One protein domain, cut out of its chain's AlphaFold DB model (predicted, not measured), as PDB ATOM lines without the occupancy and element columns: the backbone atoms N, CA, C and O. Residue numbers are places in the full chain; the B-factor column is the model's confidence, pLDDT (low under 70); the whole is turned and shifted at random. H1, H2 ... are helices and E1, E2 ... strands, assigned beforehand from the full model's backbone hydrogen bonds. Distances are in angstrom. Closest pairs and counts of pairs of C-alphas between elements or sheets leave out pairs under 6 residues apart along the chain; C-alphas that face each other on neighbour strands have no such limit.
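This is residues 7 to 109 of the 110 residues of an uncharacterized protein of Firmicutes bacterium (UniProt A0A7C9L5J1). A narrow three-stranded sheet has helix H1 crossing over one face, and E3 leads straight into the long helix H2, which runs away from the sheet as an arm. Residues 81 to 96, of which 81 to 85 belong to H2 and 87 to 90 to H3, stick out, and so do residues 98 to 109, of which 100 to 107 belong to H4, and residues 54 to 59 between E2 and E3. The printed part has 103 residues in the order H1 E1 E2 E3 H2 H3 H4; the mixed sheet runs E1 E3 E2, and the class is mixed, helices and strands. The whole is only just loose, close to extended, with a radius of gyration of the C-alphas of 19.1 A and spans of 66 by 39 by 22 A.

Inner strand E3, residues 60 to 67, is parallel to E1, residues 31 to 35, at 17 degrees, with N 35 and O 66 2.8 A apart. E3 and E2, residues 48 to 53, form an antiparallel hairpin at 166 degrees, with N 65 and O 48 2.8 A apart. H1, residues 7 to 17, is on the sheet at a height of 10.1 A, over E1 and E3, and runs across the strands, at 80 degrees to E1 on the local plane; the closest C-alphas of H1 and E1, Leu 12 and Phe 32, are 7.3 A apart. H2, residues 68 to 85, only grazes the sheet with residues 68 to 71. H3, residues 87 to 90, is close to but not clearly touching H2, with C-alphas 83 and 90 closest at 7.7 A. H4, residues 100 to 107, is apart from H2. In H1, H2 and H4 every O i to N i+4 pair is within hydrogen-bond range; H3 is too short for one.

E3 spans 23.0 A and H2 25.6 A. H1 begins at C-alpha 7 (39.668, 42.177, -18.710); H4 ends at C-alpha 107 (80.662, 42.302, -15.128).

The farthest C-alphas, Tyr 56 and Lys 109, are 66.9 A apart. The printed part has no cut. The links H1 to E1 and E1 to E2 are long. Residues 17 to 27 and 56 to 57 have pLDDT under 70.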
ATOM      1  N   GLU A   7      40.742  41.816 -17.773       88.88
ATOM      2  CA  GLU A   7      39.668  42.177 -18.710       88.88
ATOM      3  C   GLU A   7      39.855  43.573 -19.318       88.88
ATOM      4  O   GLU A   7      39.641  43.754 -20.515       88.88
ATOM      5  N   VAL A   8      40.286  44.564 -18.527       90.12
ATOM      6  CA  VAL A   8      40.596  45.910 -19.037       90.12
ATOM      7  C   VAL A   8      41.816  45.869 -19.959       90.12
ATOM      8  O   VAL A   8      41.808  46.514 -21.005       90.12
ATOM      9  N   VAL A   9      42.838  45.069 -19.633       90.81
ATOM     10  CA  VAL A   9      44.005  44.861 -20.508       90.81
ATOM     11  C   VAL A   9      43.607  44.173 -21.815       90.81
ATOM     12  O   VAL A   9      44.052  44.583 -22.888       90.81
ATOM     13  N   TYR A  10      42.730  43.171 -21.753       87.88
ATOM     14  CA  TYR A  10      42.175  42.510 -22.930       87.88
ATOM     15  C   TYR A  10      41.354  43.481 -23.796       87.88
ATOM     16  O   TYR A  10      41.542  43.540 -25.013       87.88
ATOM     17  N   SER A  11      40.509  44.308 -23.172       87.56
ATOM     18  CA  SER A  11      39.748  45.363 -23.849       87.56
ATOM     19  C   SER A  11      40.666  46.399 -24.513       87.56
ATOM     20  O   SER A  11      40.440  46.751 -25.672       87.56
ATOM     21  N   LEU A  12      41.751  46.816 -23.847       88.94
ATOM     22  CA  LEU A  12      42.769  47.701 -24.423       88.94
ATOM     23  C   LEU A  12      43.457  47.060 -25.635       88.94
ATOM     24  O   LEU A  12      43.583  47.700 -26.680       88.94
ATOM     25  N   ARG A  13      43.868  45.788 -25.529       86.81
ATOM     26  CA  ARG A  13      44.473  45.031 -26.639       86.81
ATOM     27  C   ARG A  13      43.547  45.008 -27.850       86.81
ATOM     28  O   ARG A  13      44.006  45.259 -28.959       86.81
ATOM     29  N   ASN A  14      42.262  44.738 -27.640       79.50
ATOM     30  CA  ASN A  14      41.275  44.694 -28.719       79.50
ATOM     31  C   ASN A  14      40.966  46.079 -29.304       79.50
ATOM     32  O   ASN A  14      40.662  46.171 -30.487       79.50
ATOM     33  N   SER A  15      41.057  47.139 -28.498       78.19
ATOM     34  CA  SER A  15      40.747  48.506 -28.938       78.19
ATOM     35  C   SER A  15      41.902  49.185 -29.680       78.19
ATOM     36  O   SER A  15      41.653  49.953 -30.593       78.19
ATOM     37  N   MET A  16      43.158  48.931 -29.291       73.38
ATOM     38  CA  MET A  16      44.327  49.668 -29.809       73.38
ATOM     39  C   MET A  16      45.349  48.804 -30.553       73.38
ATOM     40  O   MET A  16      46.013  49.294 -31.461       73.38
ATOM     41  N   LEU A  17      45.537  47.542 -30.153       67.88
ATOM     42  CA  LEU A  17      46.629  46.700 -30.667       67.88
ATOM     43  C   LEU A  17      46.162  45.693 -31.725       67.88
ATOM     44  O   LEU A  17      46.988  45.137 -32.445       67.88
ATOM     45  N   HIS A  18      44.856  45.430 -31.806       63.97
ATOM     46  CA  HIS A  18      44.286  44.458 -32.729       63.97
ATOM     47  C   HIS A  18      42.799  44.762 -33.003       63.97
ATOM     48  O   HIS A  18      41.929  44.030 -32.527       63.97
ATOM     49  N   GLU A  19      42.493  45.788 -33.809       56.41
ATOM     50  CA  GLU A  19      41.134  46.084 -34.335       56.41
ATOM     51  C   GLU A  19      40.630  45.009 -35.339       56.41
ATOM     52  O   GLU A  19      40.054  45.287 -36.383       56.41
ATOM     53  N   GLY A  20      40.890  43.730 -35.069       51.78
ATOM     54  CA  GLY A  20      40.722  42.641 -36.035       51.78
ATOM     55  C   GLY A  20      39.536  41.714 -35.785       51.78
ATOM     56  O   GLY A  20      39.420  40.700 -36.466       51.78
ATOM     57  N   SER A  21      38.683  41.964 -34.791       50.84
ATOM     58  CA  SER A  21      37.529  41.089 -34.548       50.84
ATOM     59  C   SER A  21      36.303  41.884 -34.102       50.84
ATOM     60  O   SER A  21      36.219  42.257 -32.934       50.84
ATOM     61  N   PRO A  22      35.333  42.121 -35.006       52.28
ATOM     62  CA  PRO A  22      34.084  42.820 -34.691       52.28
ATOM     63  C   PRO A  22      33.166  42.069 -33.702       52.28
ATOM     64  O   PRO A  22      32.169  42.633 -33.277       52.28
ATOM     65  N   ASN A  23      33.515  40.839 -33.298       52.75
ATOM     66  CA  ASN A  23      32.721  39.974 -32.409       52.75
ATOM     67  C   ASN A  23      33.117  40.036 -30.919       52.75
ATOM     68  O   ASN A  23      32.798  39.122 -30.160       52.75
ATOM     69  N   VAL A  24      33.848  41.059 -30.467       55.81
ATOM     70  CA  VAL A  24      34.087  41.222 -29.022       55.81
ATOM     71  C   VAL A  24      32.885  41.939 -28.408       55.81
ATOM     72  O   VAL A  24      32.874  43.163 -28.297       55.81
ATOM     73  N   ASP A  25      31.888  41.158 -27.991       55.38
ATOM     74  CA  ASP A  25      30.649  41.637 -27.352       55.38
ATOM     75  C   ASP A  25      30.870  42.281 -25.964       55.38
ATOM     76  O   ASP A  25      29.947  42.839 -25.374       55.38
ATOM     77  N   SER A  26      32.093  42.247 -25.420       59.09
ATOM     78  CA  SER A  26      32.415  42.715 -24.066       59.09
ATOM     79  C   SER A  26      33.423  43.869 -24.041       59.09
ATOM     80  O   SER A  26      34.469  43.800 -23.389       59.09
ATOM     81  N   LYS A  27      33.120  44.985 -24.719       65.62
ATOM     82  CA  LYS A  27      33.838  46.244 -24.448       65.62
ATOM     83  C   LYS A  27      33.531  46.700 -23.018       65.62
ATOM     84  O   LYS A  27      32.478  47.262 -22.735       65.62
ATOM     85  N   THR A  28      34.454  46.414 -22.102       81.00
ATOM     86  CA  THR A  28      34.370  46.828 -20.693       81.00
ATOM     87  C   THR A  28      34.741  48.296 -20.498       81.00
ATOM     88  O   THR A  28      34.338  48.888 -19.499       81.00
ATOM     89  N   ILE A  29      35.469  48.887 -21.450       88.94
ATOM     90  CA  ILE A  29      35.844  50.300 -21.518       88.94
ATOM     91  C   ILE A  29      35.460  50.834 -22.897       88.94
ATOM     92  O   ILE A  29      35.706  50.180 -23.912       88.94
ATOM     93  N   ASP A  30      34.866  52.022 -22.916       87.88
ATOM     94  CA  ASP A  30      34.366  52.665 -24.130       87.88
ATOM     95  C   ASP A  30      35.404  53.638 -24.713       87.88
ATOM     96  O   ASP A  30      35.498  53.788 -25.929       87.88
ATOM     97  N   ASP A  31      36.216  54.258 -23.851       89.75
ATOM     98  CA  ASP A  31      37.230  55.245 -24.226       89.75
ATOM     99  C   ASP A  31      38.532  55.058 -23.429       89.75
ATOM    100  O   ASP A  31      38.551  55.120 -22.193       89.75
ATOM    101  N   PHE A  32      39.632  54.837 -24.151       92.19
ATOM    102  CA  PHE A  32      40.974  54.708 -23.591       92.19
ATOM    103  C   PHE A  32      41.817  55.947 -23.891       92.19
ATOM    104  O   PHE A  32      42.014  56.321 -25.044       92.19
ATOM    105  N   VAL A  33      42.452  56.500 -22.854       94.19
ATOM    106  CA  VAL A  33      43.470  57.550 -22.994       94.19
ATOM    107  C   VAL A  33      44.822  57.010 -22.546       94.19
ATOM    108  O   VAL A  33      45.018  56.710 -21.368       94.19
ATOM    109  N   LEU A  34      45.779  56.922 -23.470       94.88
ATOM    110  CA  LEU A  34      47.154  56.522 -23.169       94.88
ATOM    111  C   LEU A  34      47.998  57.739 -22.781       94.88
ATOM    112  O   LEU A  34      48.282  58.608 -23.603       94.88
ATOM    113  N   VAL A  35      48.431  57.788 -21.525       96.12
ATOM    114  CA  VAL A  35      49.329  58.830 -21.018       96.12
ATOM    115  C   VAL A  35      50.770  58.367 -21.168       96.12
ATOM    116  O   VAL A  35      51.192  57.385 -20.550       96.12
ATOM    117  N   ILE A  36      51.535  59.104 -21.968       94.81
ATOM    118  CA  ILE A  36      52.976  58.919 -22.134       94.81
ATOM    119  C   ILE A  36      53.680  60.064 -21.414       94.81
ATOM    120  O   ILE A  36      53.449  61.233 -21.709       94.81
ATOM    121  N   GLU A  37      54.566  59.730 -20.484       91.81
ATOM    122  CA  GLU A  37      55.384  60.714 -19.786       91.81
ATOM    123  C   GLU A  37      56.826  60.235 -19.605       91.81
ATOM    124  O   GLU A  37      57.138  59.040 -19.678       91.81
ATOM    125  N   LYS A  38      57.735  61.196 -19.398       92.50
ATOM    126  CA  LYS A  38      59.150  60.910 -19.138       92.50
ATOM    127  C   LYS A  38      59.309  60.165 -17.813       92.50
ATOM    128  O   LYS A  38      58.501  60.317 -16.898       92.50
ATOM    129  N   LYS A  39      60.398  59.397 -17.696       92.69
ATOM    130  CA  LYS A  39      60.776  58.772 -16.425       92.69
ATOM    131  C   LYS A  39      60.967  59.859 -15.360       92.69
ATOM    132  O   LYS A  39      61.728  60.802 -15.576       92.69
ATOM    133  N   LYS A  40      60.283  59.715 -14.229       91.12
ATOM    134  CA  LYS A  40      60.420  60.583 -13.054       91.12
ATOM    135  C   LYS A  40      61.543  60.083 -12.133       91.12
ATOM    136  O   LYS A  40      61.812  58.880 -12.131       91.12
ATOM    137  N   PRO A  41      62.162  60.964 -11.321       93.00
ATOM    138  CA  PRO A  41      63.107  60.554 -10.278       93.00
ATOM    139  C   PRO A  41      62.486  59.593  -9.257       93.00
ATOM    140  O   PRO A  41      63.149  58.677  -8.787       93.00
ATOM    141  N   ILE A  42      61.198  59.786  -8.957       89.12
ATOM    142  CA  ILE A  42      60.389  58.877  -8.145       89.12
ATOM    143  C   ILE A  42      59.363  58.231  -9.079       89.12
ATOM    144  O   ILE A  42      58.578  58.940  -9.710       89.12
ATOM    145  N   GLU A  43      59.369  56.901  -9.182       85.38
ATOM    146  CA  GLU A  43      58.512  56.130 -10.097       85.38
ATOM    147  C   GLU A  43      57.059  56.003  -9.603       85.38
ATOM    148  O   GLU A  43      56.494  54.918  -9.525       85.38
ATOM    149  N   VAL A  44      56.436  57.137  -9.277       88.88
ATOM    150  CA  VAL A  44      55.007  57.217  -8.967       88.88
ATOM    151  C   VAL A  44      54.260  57.636 -10.227       88.88
ATOM    152  O   VAL A  44      54.324  58.780 -10.689       88.88
ATOM    153  N   TYR A  45      53.541  56.666 -10.774       92.69
ATOM    154  CA  TYR A  45      52.669  56.793 -11.931       92.69
ATOM    155  C   TYR A  45      51.266  56.345 -11.516       92.69
ATOM    156  O   TYR A  45      51.126  55.472 -10.657       92.69
ATOM    157  N   SER A  46      50.222  56.917 -12.110       91.31
ATOM    158  CA  SER A  46      48.842  56.563 -11.778       91.31
ATOM    159  C   SER A  46      47.967  56.453 -13.016       91.31
ATOM    160  O   SER A  46      48.146  57.176 -13.997       91.31
ATOM    161  N   ASP A  47      47.005  55.543 -12.921       94.62
ATOM    162  CA  ASP A  47      45.878  55.465 -13.839       94.62
ATOM    163  C   ASP A  47      44.702  56.246 -13.237       94.62
ATOM    164  O   ASP A  47      44.666  56.525 -12.034       94.62
ATOM    165  N   SER A  48      43.707  56.565 -14.058       94.25
ATOM    166  CA  SER A  48      42.421  57.070 -13.582       94.25
ATOM    167  C   SER A  48      41.289  56.478 -14.404       94.25
ATOM    168  O   SER A  48      41.381  56.424 -15.628       94.25
ATOM    169  N   ALA A  49      40.206  56.093 -13.743       93.62
ATOM    170  CA  ALA A  49      39.015  55.565 -14.387       93.62
ATOM    171  C   ALA A  49      37.795  56.404 -14.016       93.62
ATOM    172  O   ALA A  49      37.723  56.950 -12.913       93.62
ATOM    173  N   GLY A  50      36.832  56.492 -14.926       91.06
ATOM    174  CA  GLY A  50      35.623  57.280 -14.729       91.06
ATOM    175  C   GLY A  50      34.432  56.686 -15.461       91.06
ATOM    176  O   GLY A  50      34.586  55.903 -16.396       91.06
ATOM    177  N   VAL A  51      33.240  57.062 -15.012       90.25
ATOM    178  CA  VAL A  51      31.985  56.765 -15.701       90.25
ATOM    179  C   VAL A  51      31.250  58.078 -15.897       90.25
ATOM    180  O   VAL A  51      31.084  58.838 -14.941       90.25
ATOM    181  N   THR A  52      30.828  58.342 -17.125       89.25
ATOM    182  CA  THR A  52      29.991  59.485 -17.470       89.25
ATOM    183  C   THR A  52      28.618  58.976 -17.873       89.25
ATOM    184  O   THR A  52      28.496  58.165 -18.787       89.25
ATOM    185  N   THR A  53      27.592  59.463 -17.177       87.25
ATOM    186  CA  THR A  53      26.191  59.133 -17.448       87.25
ATOM    187  C   THR A  53      25.473  60.384 -17.929       87.25
ATOM    188  O   THR A  53      25.562  61.430 -17.283       87.25
ATOM    189  N   THR A  54      24.753  60.295 -19.047       82.00
ATOM    190  CA  THR A  54      23.898  61.388 -19.523       82.00
ATOM    191  C   THR A  54      22.448  61.144 -19.116       82.00
ATOM    192  O   THR A  54      21.904  60.076 -19.363       82.00
ATOM    193  N   ASN A  55      21.782  62.165 -18.561       76.69
ATOM    194  CA  ASN A  55      20.344  62.109 -18.230       76.69
ATOM    195  C   ASN A  55      19.437  61.991 -19.474       76.69
ATOM    196  O   ASN A  55      18.220  61.891 -19.354       76.69
ATOM    197  N   TYR A  56      20.021  62.063 -20.669       61.72
ATOM    198  CA  TYR A  56      19.348  61.890 -21.946       61.72
ATOM    199  C   TYR A  56      19.857  60.585 -22.575       61.72
ATOM    200  O   TYR A  56      21.069  60.424 -22.735       61.72
ATOM    201  N   ASN A  57      18.940  59.670 -22.906       65.56
ATOM    202  CA  ASN A  57      19.171  58.350 -23.522       65.56
ATOM    203  C   ASN A  57      19.922  57.282 -22.691       65.56
ATOM    204  O   ASN A  57      20.342  56.288 -23.275       65.56
ATOM    205  N   ASP A  58      20.097  57.457 -21.373       71.00
ATOM    206  CA  ASP A  58      20.761  56.482 -20.476       71.00
ATOM    207  C   ASP A  58      22.133  55.986 -20.976       71.00
ATOM    208  O   ASP A  58      22.554  54.853 -20.726       71.00
ATOM    209  N   VAL A  59      22.868  56.839 -21.697       77.19
ATOM    210  CA  VAL A  59      24.193  56.477 -22.201       77.19
ATOM    211  C   VAL A  59      25.184  56.508 -21.042       77.19
ATOM    212  O   VAL A  59      25.359  57.529 -20.371       77.19
ATOM    213  N   CYS A  60      25.840  55.373 -20.824       86.19
ATOM    214  CA  CYS A  60      26.887  55.183 -19.831       86.19
ATOM    215  C   CYS A  60      28.214  54.950 -20.558       86.19
ATOM    216  O   CYS A  60      28.389  53.920 -21.205       86.19
ATOM    217  N   VAL A  61      29.132  55.911 -20.458       88.25
ATOM    218  CA  VAL A  61      30.467  55.836 -21.065       88.25
ATOM    219  C   VAL A  61      31.495  55.576 -19.972       88.25
ATOM    220  O   VAL A  61      31.596  56.333 -19.004       88.25
ATOM    221  N   ARG A  62      32.269  54.497 -20.106       90.62
ATOM    222  CA  ARG A  62      33.375  54.146 -19.208       90.62
ATOM    223  C   ARG A  62      34.688  54.603 -19.822       90.62
ATOM    224  O   ARG A  62      35.088  54.129 -20.883       90.62
ATOM    225  N   HIS A  63      35.379  55.474 -19.102       92.31
ATOM    226  CA  HIS A  63      36.671  56.018 -19.488       92.31
ATOM    227  C   HIS A  63      37.786  55.360 -18.682       92.31
ATOM    228  O   HIS A  63      37.675  55.200 -17.460       92.31
ATOM    229  N   TYR A  64      38.894  55.054 -19.348       94.50
ATOM    230  CA  TYR A  64      40.108  54.584 -18.698       94.50
ATOM    231  C   TYR A  64      41.332  55.331 -19.214       94.50
ATOM    232  O   TYR A  64      41.761  55.172 -20.356       94.50
ATOM    233  N   ARG A  65      41.938  56.141 -18.347       95.38
ATOM    234  CA  ARG A  65      43.213  56.799 -18.611       95.38
ATOM    235  C   ARG A  65      44.331  55.978 -17.987       95.38
ATOM    236  O   ARG A  65      44.447  55.905 -16.766       95.38
ATOM    237  N   LEU A  66      45.149  55.389 -18.842       95.00
ATOM    238  CA  LEU A  66      46.214  54.471 -18.476       95.00
ATOM    239  C   LEU A  66      47.574  55.140 -18.651       95.00
ATOM    240  O   LEU A  66      47.867  55.699 -19.709       95.00
ATOM    241  N   ASN A  67      48.431  55.048 -17.638       95.88
ATOM    242  CA  ASN A  67      49.821  55.454 -17.777       95.88
ATOM    243  C   ASN A  67      50.639  54.336 -18.428       95.88
ATOM    244  O   ASN A  67      50.798  53.260 -17.852       95.88
ATOM    245  N   VAL A  68      51.205  54.594 -19.608       94.62
ATOM    246  CA  VAL A  68      51.904  53.564 -20.394       94.62
ATOM    247  C   VAL A  68      53.114  53.004 -19.647       94.62
ATOM    248  O   VAL A  68      53.348  51.800 -19.663       94.62
ATOM    249  N   ARG A  69      53.866  53.851 -18.933       94.62
ATOM    250  CA  ARG A  69      55.049  53.403 -18.187       94.62
ATOM    251  C   ARG A  69      54.657  52.485 -17.032       94.62
ATOM    252  O   ARG A  69      55.237  51.409 -16.907       94.62
ATOM    253  N   ARG A  70      53.645  52.872 -16.249       93.94
ATOM    254  CA  ARG A  70      53.084  52.020 -15.189       93.94
ATOM    255  C   ARG A  70      52.574  50.699 -15.747       93.94
ATOM    256  O   ARG A  70      52.846  49.642 -15.194       93.94
ATOM    257  N   PHE A  71      51.837  50.760 -16.848       94.38
ATOM    258  CA  PHE A  71      51.271  49.583 -17.484       94.38
ATOM    259  C   PHE A  71      52.344  48.592 -17.936       94.38
ATOM    260  O   PHE A  71      52.240  47.407 -17.627       94.38
ATOM    261  N   CYS A  72      53.416  49.069 -18.576       92.81
ATOM    262  CA  CYS A  72      54.559  48.225 -18.918       92.81
ATOM    263  C   CYS A  72      55.198  47.599 -17.671       92.81
ATOM    264  O   CYS A  72      55.495  46.409 -17.689       92.81
ATOM    265  N   GLN A  73      55.371  48.361 -16.583       91.69
ATOM    266  CA  GLN A  73      55.894  47.820 -15.322       91.69
ATOM    267  C   GLN A  73      55.006  46.690 -14.781       91.69
ATOM    268  O   GLN A  73      55.526  45.644 -14.405       91.69
ATOM    269  N   VAL A  74      53.682  46.877 -14.791       93.50
ATOM    270  CA  VAL A  74      52.717  45.863 -14.341       93.50
ATOM    271  C   VAL A  74      52.781  44.616 -15.222       93.50
ATOM    272  O   VAL A  74      52.948  43.529 -14.685       93.50
ATOM    273  N   ILE A  75      52.716  44.750 -16.552       93.00
ATOM    274  CA  ILE A  75      52.785  43.591 -17.460       93.00
ATOM    275  C   ILE A  75      54.092  42.824 -17.279       93.00
ATOM    276  O   ILE A  75      54.066  41.601 -17.197       93.00
ATOM    277  N   ILE A  76      55.228  43.523 -17.199       90.50
ATOM    278  CA  ILE A  76      56.534  42.883 -17.010       90.50
ATOM    279  C   ILE A  76      56.570  42.139 -15.675       90.50
ATOM    280  O   ILE A  76      56.991  40.986 -15.638       90.50
ATOM    281  N   ALA A  77      56.120  42.772 -14.588       91.69
ATOM    282  CA  ALA A  77      56.096  42.149 -13.269       91.69
ATOM    283  C   ALA A  77      55.180  40.917 -13.237       91.69
ATOM    284  O   ALA A  77      55.593  39.868 -12.753       91.69
ATOM    285  N   SER A  78      53.975  41.015 -13.805       92.81
ATOM    286  CA  SER A  78      53.035  39.895 -13.899       92.81
ATOM    287  C   SER A  78      53.579  38.753 -14.756       92.81
ATOM    288  O   SER A  78      53.487  37.602 -14.347       92.81
ATOM    289  N   ALA A  79      54.183  39.054 -15.909       89.88
ATOM    290  CA  ALA A  79      54.772  38.044 -16.784       89.88
ATOM    291  C   ALA A  79      55.962  37.337 -16.117       89.88
ATOM    292  O   ALA A  79      56.026  36.111 -16.142       89.88
ATOM    293  N   LYS A  80      56.868  38.093 -15.476       89.19
ATOM    294  CA  LYS A  80      57.988  37.527 -14.704       89.19
ATOM    295  C   LYS A  80      57.486  36.651 -13.553       89.19
ATOM    296  O   LYS A  80      57.994  35.551 -13.377       89.19
ATOM    297  N   GLY A  81      56.495  37.121 -12.791       92.62
ATOM    298  CA  GLY A  81      55.908  36.363 -11.684       92.62
ATOM    299  C   GLY A  81      55.300  35.044 -12.153       92.62
ATOM    300  O   GLY A  81      55.685  33.989 -11.663       92.62
ATOM    301  N   TYR A  82      54.439  35.098 -13.172       93.00
ATOM    302  CA  TYR A  82      53.814  33.901 -13.732       93.00
ATOM    303  C   TYR A  82      54.845  32.909 -14.279       93.00
ATOM    304  O   TYR A  82      54.733  31.716 -14.020       93.00
ATOM    305  N   PHE A  83      55.861  33.398 -14.998       89.50
ATOM    306  CA  PHE A  83      56.946  32.553 -15.489       89.50
ATOM    307  C   PHE A  83      57.678  31.844 -14.342       89.50
ATOM    308  O   PHE A  83      57.796  30.627 -14.366       89.50
ATOM    309  N   ASN A  84      58.110  32.586 -13.320       88.69
ATOM    310  CA  ASN A  84      58.854  32.025 -12.189       88.69
ATOM    311  C   ASN A  84      58.033  31.009 -11.376       88.69
ATOM    312  O   ASN A  84      58.599  30.091 -10.794       88.69
ATOM    313  N   GLU A  85      56.715  31.193 -11.296       95.81
ATOM    314  CA  GLU A  85      55.811  30.298 -10.564       95.81
ATOM    315  C   GLU A  85      55.409  29.047 -11.355       95.81
ATOM    316  O   GLU A  85      54.884  28.112 -10.759       95.81
ATOM    317  N   ASN A  86      55.616  29.038 -12.676       94.06
ATOM    318  CA  ASN A  86      55.134  27.985 -13.575       94.06
ATOM    319  C   ASN A  86      56.193  27.608 -14.625       94.06
ATOM    320  O   ASN A  86      55.854  27.319 -15.775       94.06
ATOM    321  N   GLU A  87      57.481  27.677 -14.278       89.06
ATOM    322  CA  GLU A  87      58.604  27.483 -15.207       89.06
ATOM    323  C   GLU A  87      58.506  26.136 -15.949       89.06
ATOM    324  O   GLU A  87      58.817  26.038 -17.139       89.06
ATOM    325  N   GLU A  88      57.969  25.112 -15.283       91.19
ATOM    326  CA  GLU A  88      57.728  23.783 -15.835       91.19
ATOM    327  C   GLU A  88      56.767  23.776 -17.030       91.19
ATOM    328  O   GLU A  88      56.882  22.903 -17.894       91.19
ATOM    329  N   LEU A  89      55.850  24.744 -17.117       91.31
ATOM    330  CA  LEU A  89      54.922  24.880 -18.242       91.31
ATOM    331  C   LEU A  89      55.598  25.444 -19.490       91.31
ATOM    332  O   LEU A  89      55.039  25.346 -20.581       91.31
ATOM    333  N   PHE A  90      56.793  26.023 -19.363       87.19
ATOM    334  CA  PHE A  90      57.504  26.656 -20.470       87.19
ATOM    335  C   PHE A  90      58.599  25.771 -21.080       87.19
ATOM    336  O   PHE A  90      59.502  26.264 -21.745       87.19
ATOM    337  N   ASN A  91      58.507  24.452 -20.926       84.69
ATOM    338  CA  ASN A  91      59.458  23.495 -21.505       84.69
ATOM    339  C   ASN A  91      59.267  23.227 -23.019       84.69
ATOM    340  O   ASN A  91      59.982  22.412 -23.599       84.69
ATOM    341  N   PHE A  92      58.314  23.900 -23.671       84.56
ATOM    342  CA  PHE A  92      57.910  23.624 -25.057       84.56
ATOM    343  C   PHE A  92      58.791  24.286 -26.132       84.56
ATOM    344  O   PHE A  92      58.577  24.064 -27.323       84.56
ATOM    345  N   PHE A  93      59.772  25.103 -25.749       80.69
ATOM    346  CA  PHE A  93      60.666  25.811 -26.664       80.69
ATOM    347  C   PHE A  93      62.077  25.902 -26.075       80.69
ATOM    348  O   PHE A  93      62.255  25.871 -24.861       80.69
ATOM    349  N   ASN A  94      63.093  25.975 -26.937       83.25
ATOM    350  CA  ASN A  94      64.492  26.079 -26.520       83.25
ATOM    351  C   ASN A  94      64.897  27.558 -26.452       83.25
ATOM    352  O   ASN A  94      65.097  28.189 -27.491       83.25
ATOM    353  N   TYR A  95      64.965  28.126 -25.251       82.00
ATOM    354  CA  TYR A  95      65.238  29.549 -25.044       82.00
ATOM    355  C   TYR A  95      65.941  29.804 -23.709       82.00
ATOM    356  O   TYR A  95      66.037  28.938 -22.844       82.00
ATOM    357  N   THR A  96      66.436  31.029 -23.550       80.62
ATOM    358  CA  THR A  96      67.031  31.521 -22.307       80.62
ATOM    359  C   THR A  96      66.467  32.904 -22.018       80.62
ATOM    360  O   THR A  96      66.536  33.789 -22.871       80.62
ATOM    361  N   ILE A  97      65.915  33.098 -20.820       80.31
ATOM    362  CA  ILE A  97      65.571  34.431 -20.313       80.31
ATOM    363  C   ILE A  97      66.782  34.958 -19.550       80.31
ATOM    364  O   ILE A  97      67.250  34.329 -18.607       80.31
ATOM    365  N   MET A  98      67.283  36.119 -19.965       84.25
ATOM    366  CA  MET A  98      68.416  36.795 -19.336       84.25
ATOM    367  C   MET A  98      67.965  38.147 -18.786       84.25
ATOM    368  O   MET A  98      67.387  38.954 -19.516       84.25
ATOM    369  N   ASP A  99      68.262  38.408 -17.513       84.62
ATOM    370  CA  ASP A  99      68.116  39.742 -16.934       84.62
ATOM    371  C   ASP A  99      69.409  40.534 -17.166       84.62
ATOM    372  O   ASP A  99      70.438  40.293 -16.533       84.62
ATOM    373  N   TRP A 100      69.369  41.450 -18.133       89.19
ATOM    374  CA  TRP A 100      70.561  42.163 -18.585       89.19
ATOM    375  C   TRP A 100      71.179  43.051 -17.501       89.19
ATOM    376  O   TRP A 100      72.401  43.165 -17.435       89.19
ATOM    377  N   ASP A 101      70.365  43.641 -16.623       87.69
ATOM    378  CA  ASP A 101      70.876  44.483 -15.540       87.69
ATOM    379  C   ASP A 101      71.672  43.642 -14.530       87.69
ATOM    380  O   ASP A 101      72.739  44.060 -14.073       87.69
ATOM    381  N   VAL A 102      71.208  42.419 -14.243       88.25
ATOM    382  CA  VAL A 102      71.931  41.456 -13.397       88.25
ATOM    383  C   VAL A 102      73.255  41.038 -14.039       88.25
ATOM    384  O   VAL A 102      74.278  40.993 -13.353       88.25
ATOM    385  N   GLU A 103      73.264  40.752 -15.342       92.25
ATOM    386  CA  GLU A 103      74.493  40.365 -16.046       92.25
ATOM    387  C   GLU A 103      75.517  41.505 -16.107       92.25
ATOM    388  O   GLU A 103      76.700  41.297 -15.835       92.25
ATOM    389  N   VAL A 104      75.073  42.735 -16.373       93.44
ATOM    390  CA  VAL A 104      75.944  43.920 -16.358       93.44
ATOM    391  C   VAL A 104      76.535  44.160 -14.967       93.44
ATOM    392  O   VAL A 104      77.709  44.512 -14.849       93.44
ATOM    393  N   GLU A 105      75.763  43.947 -13.903       94.19
ATOM    394  CA  GLU A 105      76.246  44.117 -12.532       94.19
ATOM    395  C   GLU A 105      77.306  43.072 -12.146       94.19
ATOM    396  O   GLU A 105      78.251  43.392 -11.424       94.19
ATOM    397  N   LYS A 106      77.209  41.840 -12.663       92.56
ATOM    398  CA  LYS A 106      78.266  40.826 -12.501       92.56
ATOM    399  C   LYS A 106      79.568  41.266 -13.170       92.56
ATOM    400  O   LYS A 106      80.628  41.130 -12.566       92.56
ATOM    401  N   LEU A 107      79.490  41.834 -14.376       91.25
ATOM    402  CA  LEU A 107      80.662  42.302 -15.128       91.25
ATOM    403  C   LEU A 107      81.392  43.462 -14.444       91.25
ATOM    404  O   LEU A 107      82.602  43.576 -14.572       91.25
ATOM    405  N   ARG A 108      80.674  44.316 -13.707       85.69
ATOM    406  CA  ARG A 108      81.265  45.445 -12.966       85.69
ATOM    407  C   ARG A 108      82.024  45.036 -11.703       85.69
ATOM    408  O   ARG A 108      82.724  45.868 -11.136       85.69
ATOM    409  N   LYS A 109      81.834  43.800 -11.232       79.94
ATOM    410  CA  LYS A 109      82.469  43.254 -10.019       79.94
ATOM    411  C   LYS A 109      83.715  42.410 -10.316       79.94
ATOM    412  O   LYS A 109      84.338  41.938  -9.366       79.94
TER     413      LYS A 109